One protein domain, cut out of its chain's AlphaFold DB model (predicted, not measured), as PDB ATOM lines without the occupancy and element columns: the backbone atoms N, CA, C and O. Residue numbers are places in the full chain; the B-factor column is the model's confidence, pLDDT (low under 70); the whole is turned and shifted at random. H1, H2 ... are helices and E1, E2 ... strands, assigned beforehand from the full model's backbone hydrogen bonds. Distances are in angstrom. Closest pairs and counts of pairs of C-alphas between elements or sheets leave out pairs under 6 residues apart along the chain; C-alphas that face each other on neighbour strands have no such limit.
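Overview. This is residues 2 to 133 of the 637 residues of the protein "G_PROTEIN_RECEP_F2_4 domain-containing protein" of Perca fluviatilis (UniProt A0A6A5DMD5). A small hairpin of two strands, E1 and E2, lies beside a cluster of four helices, close to residues 80 to 84 of H2. In the cluster H2 and H3 lie between H1 and H4, and long loops, residues 2 to 17, 21 to 36 and 43 to 61, make up much of the strand end. The printed part has 132 residues, with two named strands and then four named helices, in the order E1, E2, H1, H2, H3, H4; the sheet E1 - E2 is antiparallel. The class is mostly helix, though under half of the residues, 57, are in named elements. The whole is compact, with a radius of gyration of the C-alphas of 14.1 A, and spans 40 by 38 by 33 A.

Along the chain. E1 is residues 18 to 20, 6.6 A from first to last C-alpha, and begins with C-alpha 18 at (246.607, 256.054, 180.507). E2 is residues 37 to 42, 16.4 A long. H2 is residues 75 to 85, 15.2 A long, with C-alpha 75 at (234.296, 257.652, 168.628). H1 is residues 62 to 68, 10.1 A long. H3, the longest helix, is residues 94 to 109, 22.4 A long. H4 is residues 115 to 128, 20.2 A long, and ends with C-alpha 128 at (253.255, 262.683, 169.218).

Arrangement. E1 and E2 form a hairpin, antiparallel at 148 degrees, with N 19 and O 39 2.8 A apart and N 39 and O 19 3.0 A apart, both within hydrogen-bond range. Residues 41 to 42 of E2 also pair antiparallel with residues 49 to 50. The closest C-alphas of E2 and H2 are those of Ser 38 and Met 84, 6.9 A apart. H2 touches H4, closest at the C-alphas of Gln 83 and Thr 124, 4.6 A, the same way at a shallow tilt of 22 degrees. H3 and H4, a helical hairpin, touch at the C-alphas of Ala 104 and Ala 121, 4.9 A, opposite ways at a shallow tilt of 26 degrees. H2 and H3 only just touch, with 3 pairs of C-alphas within 8 A, the closest being Ala 82 and Ala 100 at 7.0 A. H2, H3 and H4 form an up-and-down bundle, each helix running against the one before it in the chain. H1 touches H2, closest at the C-alphas of Ile 65 and Leu 78, 6.1 A, and is apart from H4. H1 also touches H3, by residues 96 to 103 of H3 alone, closest at the C-alphas of Gln 66 and Ile 103, 5.8 A. In H1, H2, H3 and H4 every O i to N i+4 pair is within hydrogen-bond range.

Size, cuts and confidence. The two C-alphas farthest apart, those of Thr 46 and Glu 95, are 41.7 A from each other. The printed part has no cut. The links E1 to E2 and E2 to H1 are long. The mean pLDDT of the printed part is 88.6, and residues 2, 4, 72 and 133 are under 70.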
ATOM      1  N   ILE A   2     239.531 242.429 183.447       69.81
ATOM      2  CA  ILE A   2     238.879 241.639 182.396       69.81
ATOM      3  C   ILE A   2     238.146 242.586 181.441       69.81
ATOM      4  O   ILE A   2     237.369 243.413 181.906       69.81
ATOM      5  N   ALA A   3     238.386 242.446 180.141       73.75
ATOM      6  CA  ALA A   3     237.575 243.024 179.067       73.75
ATOM      7  C   ALA A   3     237.319 241.919 178.031       73.75
ATOM      8  O   ALA A   3     238.190 241.078 177.822       73.75
ATOM      9  N   ASN A   4     236.093 241.818 177.501       69.00
ATOM     10  CA  ASN A   4     235.671 240.779 176.542       69.00
ATOM     11  C   ASN A   4     236.175 239.347 176.854       69.00
ATOM     12  O   ASN A   4     236.657 238.635 175.974       69.00
ATOM     13  N   ASN A   5     236.077 238.907 178.116       76.25
ATOM     14  CA  ASN A   5     236.567 237.604 178.606       76.25
ATOM     15  C   ASN A   5     238.090 237.368 178.493       76.25
ATOM     16  O   ASN A   5     238.550 236.233 178.624       76.25
ATOM     17  N   ARG A   6     238.893 238.418 178.297       80.44
ATOM     18  CA  ARG A   6     240.362 238.384 178.301       80.44
ATOM     19  C   ARG A   6     240.919 239.127 179.506       80.44
ATOM     20  O   ARG A   6     240.391 240.155 179.918       80.44
ATOM     21  N   VAL A   7     241.994 238.592 180.084       87.62
ATOM     22  CA  VAL A   7     242.685 239.196 181.228       87.62
ATOM     23  C   VAL A   7     243.844 240.044 180.718       87.62
ATOM     24  O   VAL A   7     244.749 239.517 180.080       87.62
ATOM     25  N   PHE A   8     243.832 241.334 181.052       91.25
ATOM     26  CA  PHE A   8     244.903 242.280 180.737       91.25
ATOM     27  C   PHE A   8     245.637 242.742 181.993       91.25
ATOM     28  O   PHE A   8     245.014 243.020 183.034       91.25
ATOM     29  N   ASN A   9     246.958 242.865 181.876       92.38
ATOM     30  CA  ASN A   9     247.844 243.306 182.945       92.38
ATOM     31  C   ASN A   9     248.353 244.722 182.679       92.38
ATOM     32  O   ASN A   9     249.029 244.968 181.683       92.38
ATOM     33  N   PHE A  10     248.090 245.634 183.614       92.69
ATOM     34  CA  PHE A  10     248.489 247.039 183.521       92.69
ATOM     35  C   PHE A  10     249.553 247.379 184.576       92.69
ATOM     36  O   PHE A  10     249.489 246.855 185.694       92.69
ATOM     37  N   PRO A  11     250.552 248.219 184.252       91.44
ATOM     38  CA  PRO A  11     251.532 248.703 185.222       91.44
ATOM     39  C   PRO A  11     250.913 249.710 186.204       91.44
ATOM     40  O   PRO A  11     249.849 250.277 185.954       91.44
ATOM     41  N   GLN A  12     251.610 249.982 187.313       87.75
ATOM     42  CA  GLN A  12     251.256 251.106 188.184       87.75
ATOM     43  C   GLN A  12     251.335 252.411 187.385       87.75
ATOM     44  O   GLN A  12     252.309 252.640 186.674       87.75
ATOM     45  N   THR A  13     250.291 253.232 187.467       88.12
ATOM     46  CA  THR A  13     250.122 254.414 186.613       88.12
ATOM     47  C   THR A  13     249.604 255.586 187.450       88.12
ATOM     48  O   THR A  13     248.664 255.382 188.228       88.12
ATOM     49  N   PRO A  14     250.188 256.794 187.317       86.19
ATOM     50  CA  PRO A  14     249.700 257.991 187.995       86.19
ATOM     51  C   PRO A  14     248.226 258.276 187.699       86.19
ATOM     52  O   PRO A  14     247.714 257.979 186.618       86.19
ATOM     53  N   ILE A  15     247.535 258.879 188.664       86.44
ATOM     54  CA  ILE A  15     246.132 259.270 188.506       86.44
ATOM     55  C   ILE A  15     246.009 260.256 187.335       86.44
ATOM     56  O   ILE A  15     246.756 261.228 187.240       86.44
ATOM     57  N   GLY A  16     245.044 260.004 186.449       83.62
ATOM     58  CA  GLY A  16     244.769 260.810 185.262       83.62
ATOM     59  C   GLY A  16     245.464 260.325 183.988       83.62
ATOM     60  O   GLY A  16     245.019 260.703 182.903       83.62
ATOM     61  N   TRP A  17     246.481 259.463 184.097       89.50
ATOM     62  CA  TRP A  17     247.223 258.921 182.955       89.50
ATOM     63  C   TRP A  17     246.599 257.630 182.405       89.50
ATOM     64  O   TRP A  17     245.884 256.900 183.106       89.50
ATOM     65  N   TYR A  18     246.911 257.336 181.141       93.00
ATOM     66  CA  TYR A  18     246.607 256.054 180.507       93.00
ATOM     67  C   TYR A  18     247.668 255.004 180.843       93.00
ATOM     68  O   TYR A  18     248.870 255.264 180.782       93.00
ATOM     69  N   ALA A  19     247.201 253.802 181.161       93.50
ATOM     70  CA  ALA A  19     247.992 252.595 181.309       93.50
ATOM     71  C   ALA A  19     247.780 251.696 180.089       93.50
ATOM     72  O   ALA A  19     246.646 251.474 179.658       93.50
ATOM     73  N   TYR A  20     248.869 251.136 179.576       95.00
ATOM     74  CA  TYR A  20     248.870 250.234 178.427       95.00
ATOM     75  C   TYR A  20     249.124 248.801 178.888       95.00
ATOM     76  O   TYR A  20     249.893 248.574 179.827       95.00
ATOM     77  N   SER A  21     248.452 247.838 178.262       95.38
ATOM     78  CA  SER A  21     248.582 246.425 178.609       95.38
ATOM     79  C   SER A  21     249.991 245.902 178.334       95.38
ATOM     80  O   SER A  21     250.642 246.306 177.371       95.38
ATOM     81  N   LYS A  22     250.449 244.946 179.148       92.69
ATOM     82  CA  LYS A  22     251.675 244.179 178.863       92.69
ATOM     83  C   LYS A  22     251.500 243.249 177.665       92.69
ATOM     84  O   LYS A  22     252.471 242.909 176.997       92.69
ATOM     85  N   GLU A  23     250.270 242.818 177.416       94.06
ATOM     86  CA  GLU A  23     249.896 242.037 176.250       94.06
ATOM     87  C   GLU A  23     249.987 242.912 174.990       94.06
ATOM     88  O   GLU A  23     249.392 243.991 174.934       94.06
ATOM     89  N   ILE A  24     250.728 242.439 173.983       94.50
ATOM     90  CA  ILE A  24     250.982 243.146 172.719       94.50
ATOM     91  C   ILE A  24     250.354 242.421 171.530       94.50
ATOM     92  O   ILE A  24     250.126 241.209 171.554       94.50
ATOM     93  N   CYS A  25     250.057 243.164 170.473       94.38
ATOM     94  CA  CYS A  25     249.560 242.611 169.224       94.38
ATOM     95  C   CYS A  25     250.594 241.675 168.571       94.38
ATOM     96  O   CYS A  25     251.794 241.982 168.580       94.38
ATOM     97  N   PRO A  26     250.149 240.528 168.020       93.31
ATOM     98  CA  PRO A  26     251.037 239.488 167.515       93.31
ATOM     99  C   PRO A  26     251.804 239.926 166.254       93.31
ATOM    100  O   PRO A  26     251.344 240.797 165.509       93.31
ATOM    101  N   PRO A  27     252.965 239.307 165.971       88.25
ATOM    102  CA  PRO A  27     253.682 239.546 164.722       88.25
ATOM    103  C   PRO A  27     252.813 239.157 163.515       88.25
ATOM    104  O   PRO A  27     252.126 238.137 163.541       88.25
ATOM    105  N   GLY A  28     252.845 239.972 162.455       84.62
ATOM    106  CA  GLY A  28     252.051 239.772 161.234       84.62
ATOM    107  C   GLY A  28     250.748 240.579 161.158       84.62
ATOM    108  O   GLY A  28     250.078 240.536 160.131       84.62
ATOM    109  N   THR A  29     250.397 241.337 162.201       90.75
ATOM    110  CA  THR A  29     249.308 242.332 162.161       90.75
ATOM    111  C   THR A  29     249.849 243.751 161.996       90.75
ATOM    112  O   THR A  29     250.975 244.015 162.413       90.75
ATOM    113  N   SER A  30     249.041 244.677 161.477       86.50
ATOM    114  CA  SER A  30     249.415 246.091 161.307       86.50
ATOM    115  C   SER A  30     249.830 246.771 162.620       86.50
ATOM    116  O   SER A  30     250.747 247.580 162.636       86.50
ATOM    117  N   GLY A  31     249.207 246.398 163.740       86.69
ATOM    118  CA  GLY A  31     249.533 246.885 165.081       86.69
ATOM    119  C   GLY A  31     250.604 246.074 165.815       86.69
ATOM    120  O   GLY A  31     250.683 246.177 167.035       86.69
ATOM    121  N   ALA A  32     251.389 245.225 165.139       91.25
ATOM    122  CA  ALA A  32     252.373 244.356 165.795       91.25
ATOM    123  C   ALA A  32     253.290 245.135 166.761       91.25
ATOM    124  O   ALA A  32     253.843 246.177 166.417       91.25
ATOM    125  N   GLY A  33     253.444 244.630 167.990       89.00
ATOM    126  CA  GLY A  33     254.248 245.282 169.034       89.00
ATOM    127  C   GLY A  33     253.556 246.417 169.805       89.00
ATOM    128  O   GLY A  33     254.103 246.868 170.814       89.00
ATOM    129  N   LYS A  34     252.354 246.847 169.396       93.44
ATOM    130  CA  LYS A  34     251.506 247.804 170.133       93.44
ATOM    131  C   LYS A  34     250.683 247.092 171.220       93.44
ATOM    132  O   LYS A  34     250.418 245.894 171.087       93.44
ATOM    133  N   PRO A  35     250.287 247.784 172.303       94.69
ATOM    134  CA  PRO A  35     249.473 247.193 173.367       94.69
ATOM    135  C   PRO A  35     248.088 246.772 172.860       94.69
ATOM    136  O   PRO A  35     247.471 247.474 172.063       94.69
ATOM    137  N   GLN A  36     247.584 245.632 173.341       94.06
ATOM    138  CA  GLN A  36     246.253 245.121 172.985       94.06
ATOM    139  C   GLN A  36     245.109 245.821 173.715       94.06
ATOM    140  O   GLN A  36     243.970 245.744 173.263       94.06
ATOM    141  N   ALA A  37     245.376 246.460 174.851       94.69
ATOM    142  CA  ALA A  37     244.369 247.183 175.605       94.69
ATOM    143  C   ALA A  37     244.958 248.395 176.328       94.69
ATOM    144  O   ALA A  37     246.148 248.459 176.648       94.69
ATOM    145  N   SER A  38     244.088 249.345 176.644       94.88
ATOM    146  CA  SER A  38     244.408 250.512 177.457       94.88
ATOM    147  C   SER A  38     243.310 250.782 178.473       94.88
ATOM    148  O   SER A  38     242.151 250.412 178.292       94.88
ATOM    149  N   THR A  39     243.680 251.423 179.571       93.31
ATOM    150  CA  THR A  39     242.750 251.874 180.606       93.31
ATOM    151  C   THR A  39     243.260 253.174 181.210       93.31
ATOM    152  O   THR A  39     244.457 253.453 181.166       93.31
ATOM    153  N   ARG A  40     242.375 253.978 181.795       90.81
ATOM    154  CA  ARG A  40     242.746 255.222 182.467       90.81
ATOM    155  C   ARG A  40     242.661 255.069 183.979       90.81
ATOM    156  O   ARG A  40     241.668 254.561 184.502       90.81
ATOM    157  N   CYS A  41     243.689 255.530 184.686       89.31
ATOM    158  CA  CYS A  41     243.690 255.575 186.146       89.31
ATOM    159  C   CYS A  41     242.839 256.759 186.624       89.31
ATOM    160  O   CYS A  41     243.120 257.907 186.276       89.31
ATOM    161  N   SER A  42     241.792 256.500 187.407       85.25
ATOM    162  CA  SER A  42     240.836 257.518 187.841       85.25
ATOM    163  C   SER A  42     240.669 257.539 189.357       85.25
ATOM    164  O   SER A  42     240.623 256.500 190.014       85.25
ATOM    165  N   ASN A  43     240.513 258.743 189.908       82.69
ATOM    166  CA  ASN A  43     240.207 258.960 191.323       82.69
ATOM    167  C   ASN A  43     238.694 259.093 191.593       82.69
ATOM    168  O   ASN A  43     238.292 259.594 192.637       82.69
ATOM    169  N   ARG A  44     237.835 258.698 190.640       77.44
ATOM    170  CA  ARG A  44     236.371 258.711 190.840       77.44
ATOM    171  C   ARG A  44     235.911 257.697 191.891       77.44
ATOM    172  O   ARG A  44     234.884 257.906 192.522       77.44
ATOM    173  N   ASN A  45     236.686 256.632 192.083       76.50
ATOM    174  CA  ASN A  45     236.460 255.628 193.115       76.50
ATOM    175  C   ASN A  45     237.536 255.782 194.197       76.50
ATOM    176  O   ASN A  45     238.679 256.107 193.876       76.50
ATOM    177  N   THR A  46     237.185 255.525 195.457       77.62
ATOM    178  CA  THR A  46     238.125 255.473 196.583       77.62
ATOM    179  C   THR A  46     238.204 254.035 197.116       77.62
ATOM    180  O   THR A  46     237.200 253.513 197.602       77.62
ATOM    181  N   PRO A  47     239.370 253.358 197.037       82.06
ATOM    182  CA  PRO A  47     240.657 253.826 196.504       82.06
ATOM    183  C   PRO A  47     240.649 254.046 194.972       82.06
ATOM    184  O   PRO A  47     239.805 253.459 194.287       82.06
ATOM    185  N   PRO A  48     241.592 254.852 194.430       84.81
ATOM    186  CA  PRO A  48     241.729 255.077 192.991       84.81
ATOM    187  C   PRO A  48     241.762 253.757 192.223       84.81
ATOM    188  O   PRO A  48     242.416 252.798 192.640       84.81
ATOM    189  N   SER A  49     241.065 253.705 191.093       88.88
ATOM    190  CA  SER A  49     240.957 252.486 190.291       88.88
ATOM    191  C   SER A  49     240.991 252.789 188.802       88.88
ATOM    192  O   SER A  49     240.793 253.918 188.349       88.88
ATOM    193  N   PHE A  50     241.287 251.749 188.035       90.38
ATOM    194  CA  PHE A  50     241.254 251.820 186.591       90.38
ATOM    195  C   PHE A  50     239.815 251.791 186.066       90.38
ATOM    196  O   PHE A  50     238.965 251.072 186.592       90.38
ATOM    197  N   GLN A  51     239.565 252.565 185.014       89.75
ATOM    198  CA  GLN A  51     238.315 252.517 184.258       89.75
ATOM    199  C   GLN A  51     238.213 251.226 183.429       89.75
ATOM    200  O   GLN A  51     239.176 250.459 183.314       89.75
ATOM    201  N   GLU A  52     237.044 250.989 182.832       89.25
ATOM    202  CA  GLU A  52     236.842 249.844 181.944       89.25
ATOM    203  C   GLU A  52     237.882 249.847 180.802       89.25
ATOM    204  O   GLU A  52     238.053 250.875 180.136       89.25
ATOM    205  N   PRO A  53     238.624 248.742 180.589       91.19
ATOM    206  CA  PRO A  53     239.625 248.684 179.535       91.19
ATOM    207  C   PRO A  53     239.003 248.757 178.139       91.19
ATOM    208  O   PRO A  53     237.966 248.151 177.874       91.19
ATOM    209  N   ARG A  54     239.685 249.442 177.223       92.25
ATOM    210  CA  ARG A  54     239.370 249.450 175.790       92.25
ATOM    211  C   ARG A  54     240.400 248.617 175.038       92.25
ATOM    212  O   ARG A  54     241.596 248.740 175.301       92.25
ATOM    213  N   GLU A  55     239.934 247.784 174.117       92.56
ATOM    214  CA  GLU A  55     240.773 246.871 173.334       92.56
ATOM    215  C   GLU A  55     241.122 247.460 171.965       92.56
ATOM    216  O   GLU A  55     240.285 248.086 171.315       92.56
ATOM    217  N   LEU A  56     242.357 247.230 171.523       92.75
ATOM    218  CA  LEU A  56     242.835 247.556 170.188       92.75
ATOM    219  C   LEU A  56     242.546 246.391 169.240       92.75
ATOM    220  O   LEU A  56     242.938 245.247 169.488       92.75
ATOM    221  N   GLN A  57     241.950 246.690 168.090       92.81
ATOM    222  CA  GLN A  57     241.907 245.741 166.986       92.81
ATOM    223  C   GLN A  57     243.280 245.705 166.311       92.81
ATOM    224  O   GLN A  57     243.625 246.599 165.551       92.81
ATOM    225  N   CYS A  58     244.079 244.665 166.561       90.81
ATOM    226  CA  CYS A  58     245.473 244.602 166.092       90.81
ATOM    227  C   CYS A  58     245.673 244.733 164.568       90.81
ATOM    228  O   CYS A  58     246.780 245.025 164.126       90.81
ATOM    229  N   GLY A  59     244.639 244.502 163.751       91.06
ATOM    230  CA  GLY A  59     244.691 244.728 162.301       91.06
ATOM    231  C   GLY A  59     244.478 246.185 161.866       91.06
ATOM    232  O   GLY A  59     244.726 246.495 160.707       91.06
ATOM    233  N   GLN A  60     244.031 247.055 162.774       90.62
ATOM    234  CA  GLN A  60     243.655 248.440 162.505       90.62
ATOM    235  C   GLN A  60     244.878 249.360 162.431       90.62
ATOM    236  O   GLN A  60     245.832 249.216 163.197       90.62
ATOM    237  N   THR A  61     244.823 250.334 161.529       93.19
ATOM    238  CA  THR A  61     245.842 251.375 161.344       93.19
ATOM    239  C   THR A  61     245.301 252.769 161.671       93.19
ATOM    240  O   THR A  61     244.092 252.979 161.791       93.19
ATOM    241  N   LEU A  62     246.195 253.758 161.799       93.12
ATOM    242  CA  LEU A  62     245.792 255.158 161.977       93.12
ATOM    243  C   LEU A  62     244.990 255.676 160.771       93.12
ATOM    244  O   LEU A  62     244.033 256.425 160.946       93.12
ATOM    245  N   THR A  63     245.317 255.244 159.553       92.00
ATOM    246  CA  THR A  63     244.571 255.630 158.346       92.00
ATOM    247  C   THR A  63     243.155 255.048 158.342       92.00
ATOM    248  O   THR A  63     242.212 255.768 158.014       92.00
ATOM    249  N   ASP A  64     242.972 253.802 158.799       91.31
ATOM    250  CA  ASP A  64     241.638 253.205 158.973       91.31
ATOM    251  C   ASP A  64     240.799 253.988 159.990       91.31
ATOM    252  O   ASP A  64     239.599 254.190 159.797       91.31
ATOM    253  N   ILE A  65     241.418 254.442 161.087       92.12
ATOM    254  CA  ILE A  65     240.740 255.276 162.088       92.12
ATOM    255  C   ILE A  65     240.302 256.587 161.447       92.12
ATOM    256  O   ILE A  65     239.128 256.940 161.540       92.12
ATOM    257  N   GLN A  66     241.213 257.276 160.757       91.31
ATOM    258  CA  GLN A  66     240.936 258.564 160.127       91.31
ATOM    259  C   GLN A  66     239.748 258.503 159.157       91.31
ATOM    260  O   GLN A  66     238.907 259.402 159.165       91.31
ATOM    261  N   GLN A  67     239.645 257.444 158.352       89.31
ATOM    262  CA  GLN A  67     238.539 257.267 157.406       89.31
ATOM    263  C   GLN A  67     237.185 257.048 158.098       89.31
ATOM    264  O   GLN A  67     236.150 257.452 157.568       89.31
ATOM    265  N   ASN A  68     237.183 256.447 159.289       89.00
ATOM    266  CA  ASN A  68     235.969 256.090 160.022       89.00
ATOM    267  C   ASN A  68     235.474 257.170 160.998       89.00
ATOM    268  O   ASN A  68     234.368 257.036 161.521       89.00
ATOM    269  N   LEU A  69     236.233 258.252 161.217       85.06
ATOM    270  CA  LEU A  69     235.858 259.342 162.135       85.06
ATOM    271  C   LEU A  69     234.546 260.048 161.760       85.06
ATOM    272  O   LEU A  69     233.830 260.506 162.643       85.06
ATOM    273  N   ASN A  70     234.215 260.109 160.467       76.06
ATOM    274  CA  ASN A  70     232.975 260.719 159.972       76.06
ATOM    275  C   ASN A  70     231.839 259.696 159.769       76.06
ATOM    276  O   ASN A  70     230.790 260.036 159.219       76.06
ATOM    277  N   GLY A  71     232.060 258.435 160.152       74.19
ATOM    278  CA  GLY A  71     231.073 257.364 160.061       74.19
ATOM    279  C   GLY A  71     230.194 257.251 161.309       74.19
ATOM    280  O   GLY A  71     230.273 258.051 162.235       74.19
ATOM    281  N   SER A  72     229.374 256.199 161.373       63.81
ATOM    282  CA  SER A  72     228.593 255.834 162.568       63.81
ATOM    283  C   SER A  72     229.407 255.044 163.607       63.81
ATOM    284  O   SER A  72     228.832 254.314 164.414       63.81
ATOM    285  N   ALA A  73     230.737 255.083 163.514       73.88
ATOM    286  CA  ALA A  73     231.624 254.330 164.387       73.88
ATOM    287  C   ALA A  73     231.664 254.953 165.790       73.88
ATOM    288  O   ALA A  73     231.502 256.162 165.953       73.88
ATOM    289  N   ASP A  74     231.888 254.122 166.807       85.50
ATOM    290  CA  ASP A  74     232.024 254.593 168.182       85.50
ATOM    291  C   ASP A  74     233.329 255.397 168.343       85.50
ATOM    292  O   ASP A  74     234.441 254.864 168.303       85.50
ATOM    293  N   LEU A  75     233.180 256.715 168.504       89.62
ATOM    294  CA  LEU A  75     234.296 257.652 168.628       89.62
ATOM    295  C   LEU A  75     235.172 257.354 169.850       89.62
ATOM    296  O   LEU A  75     236.368 257.638 169.810       89.62
ATOM    297  N   GLU A  76     234.625 256.758 170.916       89.44
ATOM    298  CA  GLU A  76     235.417 256.380 172.089       89.44
ATOM    299  C   GLU A  76     236.399 255.253 171.779       89.44
ATOM    300  O   GLU A  76     237.572 255.336 172.153       89.44
ATOM    301  N   THR A  77     235.956 254.211 171.072       90.25
ATOM    302  CA  THR A  77     236.841 253.116 170.657       90.25
ATOM    303  C   THR A  77     237.853 253.569 169.614       90.25
ATOM    304  O   THR A  77     239.013 253.155 169.686       90.25
ATOM    305  N   LEU A  78     237.474 254.457 168.691       93.00
ATOM    306  CA  LEU A  78     238.412 255.040 167.725       93.00
ATOM    307  C   LEU A  78     239.481 255.904 168.408       93.00
ATOM    308  O   LEU A  78     240.669 255.724 168.139       93.00
ATOM    309  N   ALA A  79     239.089 256.785 169.332       93.62
ATOM    310  CA  ALA A  79     240.024 257.620 170.082       93.62
ATOM    311  C   ALA A  79     240.956 256.776 170.966       93.62
ATOM    312  O   ALA A  79     242.161 257.028 171.015       93.62
ATOM    313  N   ALA A  80     240.428 255.730 171.614       94.31
ATOM    314  CA  ALA A  80     241.234 254.785 172.380       94.31
ATOM    315  C   ALA A  80     242.221 254.011 171.488       94.31
ATOM    316  O   ALA A  80     243.369 253.815 171.878       94.31
ATOM    317  N   SER A  81     241.802 253.600 170.291       95.25
ATOM    318  CA  SER A  81     242.670 252.900 169.338       95.25
ATOM    319  C   SER A  81     243.790 253.800 168.824       95.25
ATOM    320  O   SER A  81     244.936 253.360 168.764       95.25
ATOM    321  N   ALA A  82     243.496 255.078 168.553       95.19
ATOM    322  CA  ALA A  82     244.492 256.056 168.123       95.19
ATOM    323  C   ALA A  82     245.616 256.205 169.159       95.19
ATOM    324  O   ALA A  82     246.775 255.966 168.824       95.19
ATOM    325  N   GLN A  83     245.276 256.467 170.429       95.56
ATOM    326  CA  GLN A  83     246.281 256.618 171.491       95.56
ATOM    327  C   GLN A  83     247.052 255.319 171.806       95.56
ATOM    328  O   GLN A  83     248.202 255.374 172.240       95.56
ATOM    329  N   MET A  84     246.482 254.134 171.546       95.56
ATOM    330  CA  MET A  84     247.218 252.864 171.652       95.56
ATOM    331  C   MET A  84     248.219 252.673 170.507       95.56
ATOM    332  O   MET A  84     249.339 252.220 170.739       95.56
ATOM    333  N   LEU A  85     247.858 253.049 169.278       95.25
ATOM    334  CA  LEU A  85     248.767 252.980 168.129       95.25
ATOM    335  C   LEU A  85     249.936 253.972 168.268       95.25
ATOM    336  O   LEU A  85     251.064 253.654 167.878       95.25
ATOM    337  N   THR A  86     249.717 255.122 168.907       94.38
ATOM    338  CA  THR A  86     250.753 256.132 169.179       94.38
ATOM    339  C   THR A  86     251.485 255.952 170.517       94.38
ATOM    340  O   THR A  86     252.358 256.751 170.845       94.38
ATOM    341  N   SER A  87     251.239 254.871 171.267       93.25
ATOM    342  CA  SER A  87     251.805 254.662 172.614       93.25
ATOM    343  C   SER A  87     253.327 254.484 172.682       93.25
ATOM    344  O   SER A  87     253.906 254.549 173.764       93.25
ATOM    345  N   GLN A  88     253.979 254.225 171.547       91.00
ATOM    346  CA  GLN A  88     255.433 254.091 171.412       91.00
ATOM    347  C   GLN A  88     255.934 255.145 170.414       91.00
ATOM    348  O   GLN A  88     256.050 254.832 169.226       91.00
ATOM    349  N   PRO A  89     256.186 256.388 170.861       87.44
ATOM    350  CA  PRO A  89     256.471 257.508 169.966       87.44
ATOM    351  C   PRO A  89     257.830 257.406 169.258       87.44
ATOM    352  O   PRO A  89     257.989 257.936 168.166       87.44
ATOM    353  N   GLU A  90     258.787 256.667 169.824       85.12
ATOM    354  CA  GLU A  90     260.102 256.410 169.209       85.12
ATOM    355  C   GLU A  90     260.010 255.607 167.900       85.12
ATOM    356  O   GLU A  90     260.887 255.716 167.046       85.12
ATOM    357  N   ASN A  91     258.930 254.835 167.733       85.81
ATOM    358  CA  ASN A  91     258.695 253.959 166.585       85.81
ATOM    359  C   ASN A  91     257.753 254.578 165.537       85.81
ATOM    360  O   ASN A  91     257.376 253.882 164.598       85.81
ATOM    361  N   LEU A  92     257.315 255.833 165.711       87.44
ATOM    362  CA  LEU A  92     256.388 256.487 164.785       87.44
ATOM    363  C   LEU A  92     257.123 257.112 163.600       87.44
ATOM    364  O   LEU A  92     258.119 257.820 163.753       87.44
ATOM    365  N   THR A  93     256.581 256.898 162.407       88.00
ATOM    366  CA  THR A  93     257.007 257.574 161.180       88.00
ATOM    367  C   THR A  93     256.409 258.981 161.080       88.00
ATOM    368  O   THR A  93     255.392 259.296 161.699       88.00
ATOM    369  N   ALA A  94     257.007 259.849 160.257       84.19
ATOM    370  CA  ALA A  94     256.489 261.204 160.034       84.19
ATOM    371  C   ALA A  94     255.059 261.217 159.445       84.19
ATOM    372  O   ALA A  94     254.262 262.104 159.761       84.19
ATOM    373  N   GLU A  95     254.712 260.223 158.621       87.19
ATOM    374  CA  GLU A  95     253.360 260.058 158.078       87.19
ATOM    375  C   GLU A  95     252.365 259.697 159.187       87.19
ATOM    376  O   GLU A  95     251.353 260.376 159.344       87.19
ATOM    377  N   GLU A  96     252.698 258.724 160.041       89.38
ATOM    378  CA  GLU A  96     251.858 258.341 161.183       89.38
ATOM    379  C   GLU A  96     251.660 259.492 162.175       89.38
ATOM    380  O   GLU A  96     250.554 259.674 162.680       89.38
ATOM    381  N   VAL A  97     252.690 260.314 162.415       89.44
ATOM    382  CA  VAL A  97     252.569 261.540 163.225       89.44
ATOM    383  C   VAL A  97     251.582 262.518 162.590       89.44
ATOM    384  O   VAL A  97     250.745 263.090 163.289       89.44
ATOM    385  N   THR A  98     251.641 262.690 161.269       89.75
ATOM    386  CA  THR A  98     250.720 263.561 160.524       89.75
ATOM    387  C   THR A  98     249.280 263.070 160.640       89.75
ATOM    388  O   THR A  98     248.385 263.847 160.974       89.75
ATOM    389  N   THR A  99     249.053 261.777 160.412       92.44
ATOM    390  CA  THR A  99     247.729 261.152 160.510       92.44
ATOM    391  C   THR A  99     247.190 261.217 161.939       92.44
ATOM    392  O   THR A  99     246.042 261.609 162.141       92.44
ATOM    393  N   ALA A 100     248.014 260.921 162.946       93.50
ATOM    394  CA  ALA A 100     247.637 261.035 164.353       93.50
ATOM    395  C   ALA A 100     247.268 262.475 164.744       93.50
ATOM    396  O   ALA A 100     246.272 262.684 165.438       93.50
ATOM    397  N   ALA A 101     248.012 263.473 164.252       92.62
ATOM    398  CA  ALA A 101     247.688 264.881 164.466       92.62
ATOM    399  C   ALA A 101     246.331 265.257 163.846       92.62
ATOM    400  O   ALA A 101     245.539 265.940 164.490       92.62
ATOM    401  N   GLN A 102     246.021 264.772 162.638       93.00
ATOM    402  CA  GLN A 102     244.729 265.002 161.975       93.00
ATOM    403  C   GLN A 102     243.558 264.314 162.697       93.00
ATOM    404  O   GLN A 102     242.470 264.888 162.794       93.00
ATOM    405  N   ILE A 103     243.770 263.105 163.226       94.44
ATOM    406  CA  ILE A 103     242.777 262.397 164.050       94.44
ATOM    407  C   ILE A 103     242.487 263.201 165.318       94.44
ATOM    408  O   ILE A 103     241.325 263.487 165.609       94.44
ATOM    409  N   ALA A 104     243.530 263.610 166.047       94.50
ATOM    410  CA  ALA A 104     243.380 264.412 167.256       94.50
ATOM    411  C   ALA A 104     242.690 265.754 166.964       94.50
ATOM    412  O   ALA A 104     241.784 266.136 167.699       94.50
ATOM    413  N   ASP A 105     243.049 266.430 165.868       93.25
ATOM    414  CA  ASP A 105     242.424 267.686 165.432       93.25
ATOM    415  C   ASP A 105     240.913 267.532 165.219       93.25
ATOM    416  O   ASP A 105     240.116 268.313 165.743       93.25
ATOM    417  N   THR A 106     240.512 266.474 164.509       92.19
ATOM    418  CA  THR A 106     239.104 266.181 164.210       92.19
ATOM    419  C   THR A 106     238.314 265.872 165.483       92.19
ATOM    420  O   THR A 106     237.211 266.385 165.669       92.19
ATOM    421  N   LEU A 107     238.884 265.068 166.388       92.19
ATOM    422  CA  LEU A 107     238.241 264.696 167.650       92.19
ATOM    423  C   LEU A 107     238.094 265.886 168.608       92.19
ATOM    424  O   LEU A 107     237.065 266.011 169.267       92.19
ATOM    425  N   LEU A 108     239.103 266.759 168.688       91.19
ATOM    426  CA  LEU A 108     239.100 267.923 169.582       91.19
ATOM    427  C   LEU A 108     238.243 269.082 169.060       91.19
ATOM    428  O   LEU A 108     237.728 269.851 169.867       91.19
ATOM    429  N   SER A 109     238.070 269.194 167.741       89.19
ATOM    430  CA  SER A 109     237.218 270.218 167.115       89.19
ATOM    431  C   SER A 109     235.723 269.900 167.196       89.19
ATOM    432  O   SER A 109     234.894 270.766 166.928       89.19
ATOM    433  N   SER A 110     235.357 268.659 167.524       85.94
ATOM    434  CA  SER A 110     233.956 268.250 167.614       85.94
ATOM    435  C   SER A 110     233.296 268.802 168.884       85.94
ATOM    436  O   SER A 110     233.825 268.667 169.987       85.94
ATOM    437  N   GLU A 111     232.118 269.416 168.751       73.75
ATOM    438  CA  GLU A 111     231.408 270.028 169.886       73.75
ATOM    439  C   GLU A 111     230.732 268.976 170.789       73.75
ATOM    440  O   GLU A 111     230.771 269.086 172.015       73.75
ATOM    441  N   ASN A 112     230.190 267.905 170.198       74.75
ATOM    442  CA  ASN A 112     229.373 266.881 170.867       74.75
ATOM    443  C   ASN A 112     230.136 265.563 171.114       74.75
ATOM    444  O   ASN A 112     229.678 264.480 170.753       74.75
ATOM    445  N   VAL A 113     231.313 265.640 171.735       83.56
ATOM    446  CA  VAL A 113     232.104 264.459 172.136       83.56
ATOM    447  C   VAL A 113     232.189 264.315 173.651       83.56
ATOM    448  O   VAL A 113     232.208 265.303 174.388       83.56
ATOM    449  N   SER A 114     232.254 263.068 174.123       87.81
ATOM    450  CA  SER A 114     232.402 262.756 175.543       87.81
ATOM    451  C   SER A 114     233.781 263.168 176.079       87.81
ATOM    452  O   SER A 114     234.760 263.319 175.342       87.81
ATOM    453  N   GLN A 115     233.876 263.343 177.400       85.88
ATOM    454  CA  GLN A 115     235.134 263.701 178.065       85.88
ATOM    455  C   GLN A 115     236.238 262.655 177.815       85.88
ATOM    456  O   GLN A 115     237.389 263.026 177.606       85.88
ATOM    457  N   SER A 116     235.889 261.367 177.776       87.56
ATOM    458  CA  SER A 116     236.808 260.258 177.477       87.56
ATOM    459  C   SER A 116     237.428 260.373 176.079       87.56
ATOM    460  O   SER A 116     238.625 260.129 175.930       87.56
ATOM    461  N   VAL A 117     236.657 260.805 175.069       91.50
ATOM    462  CA  VAL A 117     237.171 261.077 173.712       91.50
ATOM    463  C   VAL A 117     238.193 262.210 173.743       91.50
ATOM    464  O   VAL A 117     239.277 262.064 173.177       91.50
ATOM    465  N   ARG A 118     237.896 263.318 174.437       91.12
ATOM    466  CA  ARG A 118     238.836 264.449 174.563       91.12
ATOM    467  C   ARG A 118     240.114 264.041 175.291       91.12
ATOM    468  O   ARG A 118     241.203 264.377 174.842       91.12
ATOM    469  N   GLU A 119     239.999 263.287 176.382       91.25
ATOM    470  CA  GLU A 119     241.148 262.782 177.143       91.25
ATOM    471  C   GLU A 119     242.046 261.871 176.296       91.25
ATOM    472  O   GLU A 119     243.266 262.030 176.327       91.25
ATOM    473  N   ALA A 120     241.456 260.970 175.503       94.19
ATOM    474  CA  ALA A 120     242.185 260.087 174.593       94.19
ATOM    475  C   ALA A 120     242.821 260.856 173.421       94.19
ATOM    476  O   ALA A 120     243.965 260.587 173.041       94.19
ATOM    477  N   ALA A 121     242.128 261.860 172.879       95.06
ATOM    478  CA  ALA A 121     242.673 262.725 171.840       95.06
ATOM    479  C   ALA A 121     243.869 263.541 172.363       95.06
ATOM    480  O   ALA A 121     244.929 263.525 171.741       95.06
ATOM    481  N   VAL A 122     243.768 264.165 173.545       94.69
ATOM    482  CA  VAL A 122     244.902 264.870 174.178       94.69
ATOM    483  C   VAL A 122     246.035 263.902 174.547       94.69
ATOM    484  O   VAL A 122     247.203 264.275 174.452       94.69
ATOM    485  N   ALA A 123     245.743 262.645 174.906       95.25
ATOM    486  CA  ALA A 123     246.778 261.623 175.109       95.25
ATOM    487  C   ALA A 123     247.540 261.312 173.811       95.25
ATOM    488  O   ALA A 123     248.769 261.236 173.833       95.25
ATOM    489  N   THR A 124     246.831 261.234 172.680       96.12
ATOM    490  CA  THR A 124     247.441 261.107 171.346       96.12
ATOM    491  C   THR A 124     248.379 262.288 171.077       96.12
ATOM    492  O   THR A 124     249.539 262.075 170.732       96.12
ATOM    493  N   VAL A 125     247.929 263.528 171.336       95.38
ATOM    494  CA  VAL A 125     248.764 264.744 171.227       95.38
ATOM    495  C   VAL A 125     250.015 264.646 172.107       95.38
ATOM    496  O   VAL A 125     251.126 264.912 171.651       95.38
ATOM    497  N   SER A 126     249.852 264.226 173.363       94.81
ATOM    498  CA  SER A 126     250.955 264.054 174.313       94.81
ATOM    499  C   SER A 126     252.009 263.063 173.821       94.81
ATOM    500  O   SER A 126     253.190 263.237 174.115       94.81
ATOM    501  N   GLN A 127     251.606 262.007 173.117       94.00
ATOM    502  CA  GLN A 127     252.529 261.001 172.596       94.00
ATOM    503  C   GLN A 127     253.288 261.514 171.377       94.00
ATOM    504  O   GLN A 127     254.510 261.394 171.341       94.00
ATOM    505  N   ILE A 128     252.599 262.143 170.419       92.94
ATOM    506  CA  ILE A 128     253.255 262.683 169.218       92.94
ATOM    507  C   ILE A 128     254.164 263.887 169.526       92.94
ATOM    508  O   ILE A 128     255.073 264.177 168.760       92.94
ATOM    509  N   LEU A 129     253.966 264.569 170.661       89.12
ATOM    510  CA  LEU A 129     254.913 265.567 171.173       89.12
ATOM    511  C   LEU A 129     256.265 264.951 171.561       89.12
ATOM    512  O   LEU A 129     257.265 265.657 171.577       89.12
ATOM    513  N   ASN A 130     256.311 263.659 171.894       87.56
ATOM    514  CA  ASN A 130     257.508 262.976 172.391       87.56
ATOM    515  C   ASN A 130     258.171 262.074 171.336       87.56
ATOM    516  O   ASN A 130     258.842 261.103 171.684       87.56
ATOM    517  N   THR A 131     257.946 262.335 170.047       84.88
ATOM    518  CA  THR A 131     258.640 261.626 168.966       84.88
ATOM    519  C   THR A 131     260.075 262.106 168.819       84.88
ATOM    520  O   THR A 131     260.392 263.252 169.138       84.88
ATOM    521  N   ASN A 132     260.943 261.247 168.280       71.88
ATOM    522  CA  ASN A 132     262.303 261.657 167.954       71.88
ATOM    523  C   ASN A 132     262.269 262.790 166.915       71.88
ATOM    524  O   ASN A 132     261.594 262.639 165.889       71.88
ATOM    525  N   PRO A 133     262.989 263.903 167.147       61.00
ATOM    526  CA  PRO A 133     263.081 264.977 166.176       61.00
ATOM    527  C   PRO A 133     263.804 264.420 164.951       61.00
ATOM    528  O   PRO A 133     265.018 264.238 164.963       61.00
TER     529      PRO A 133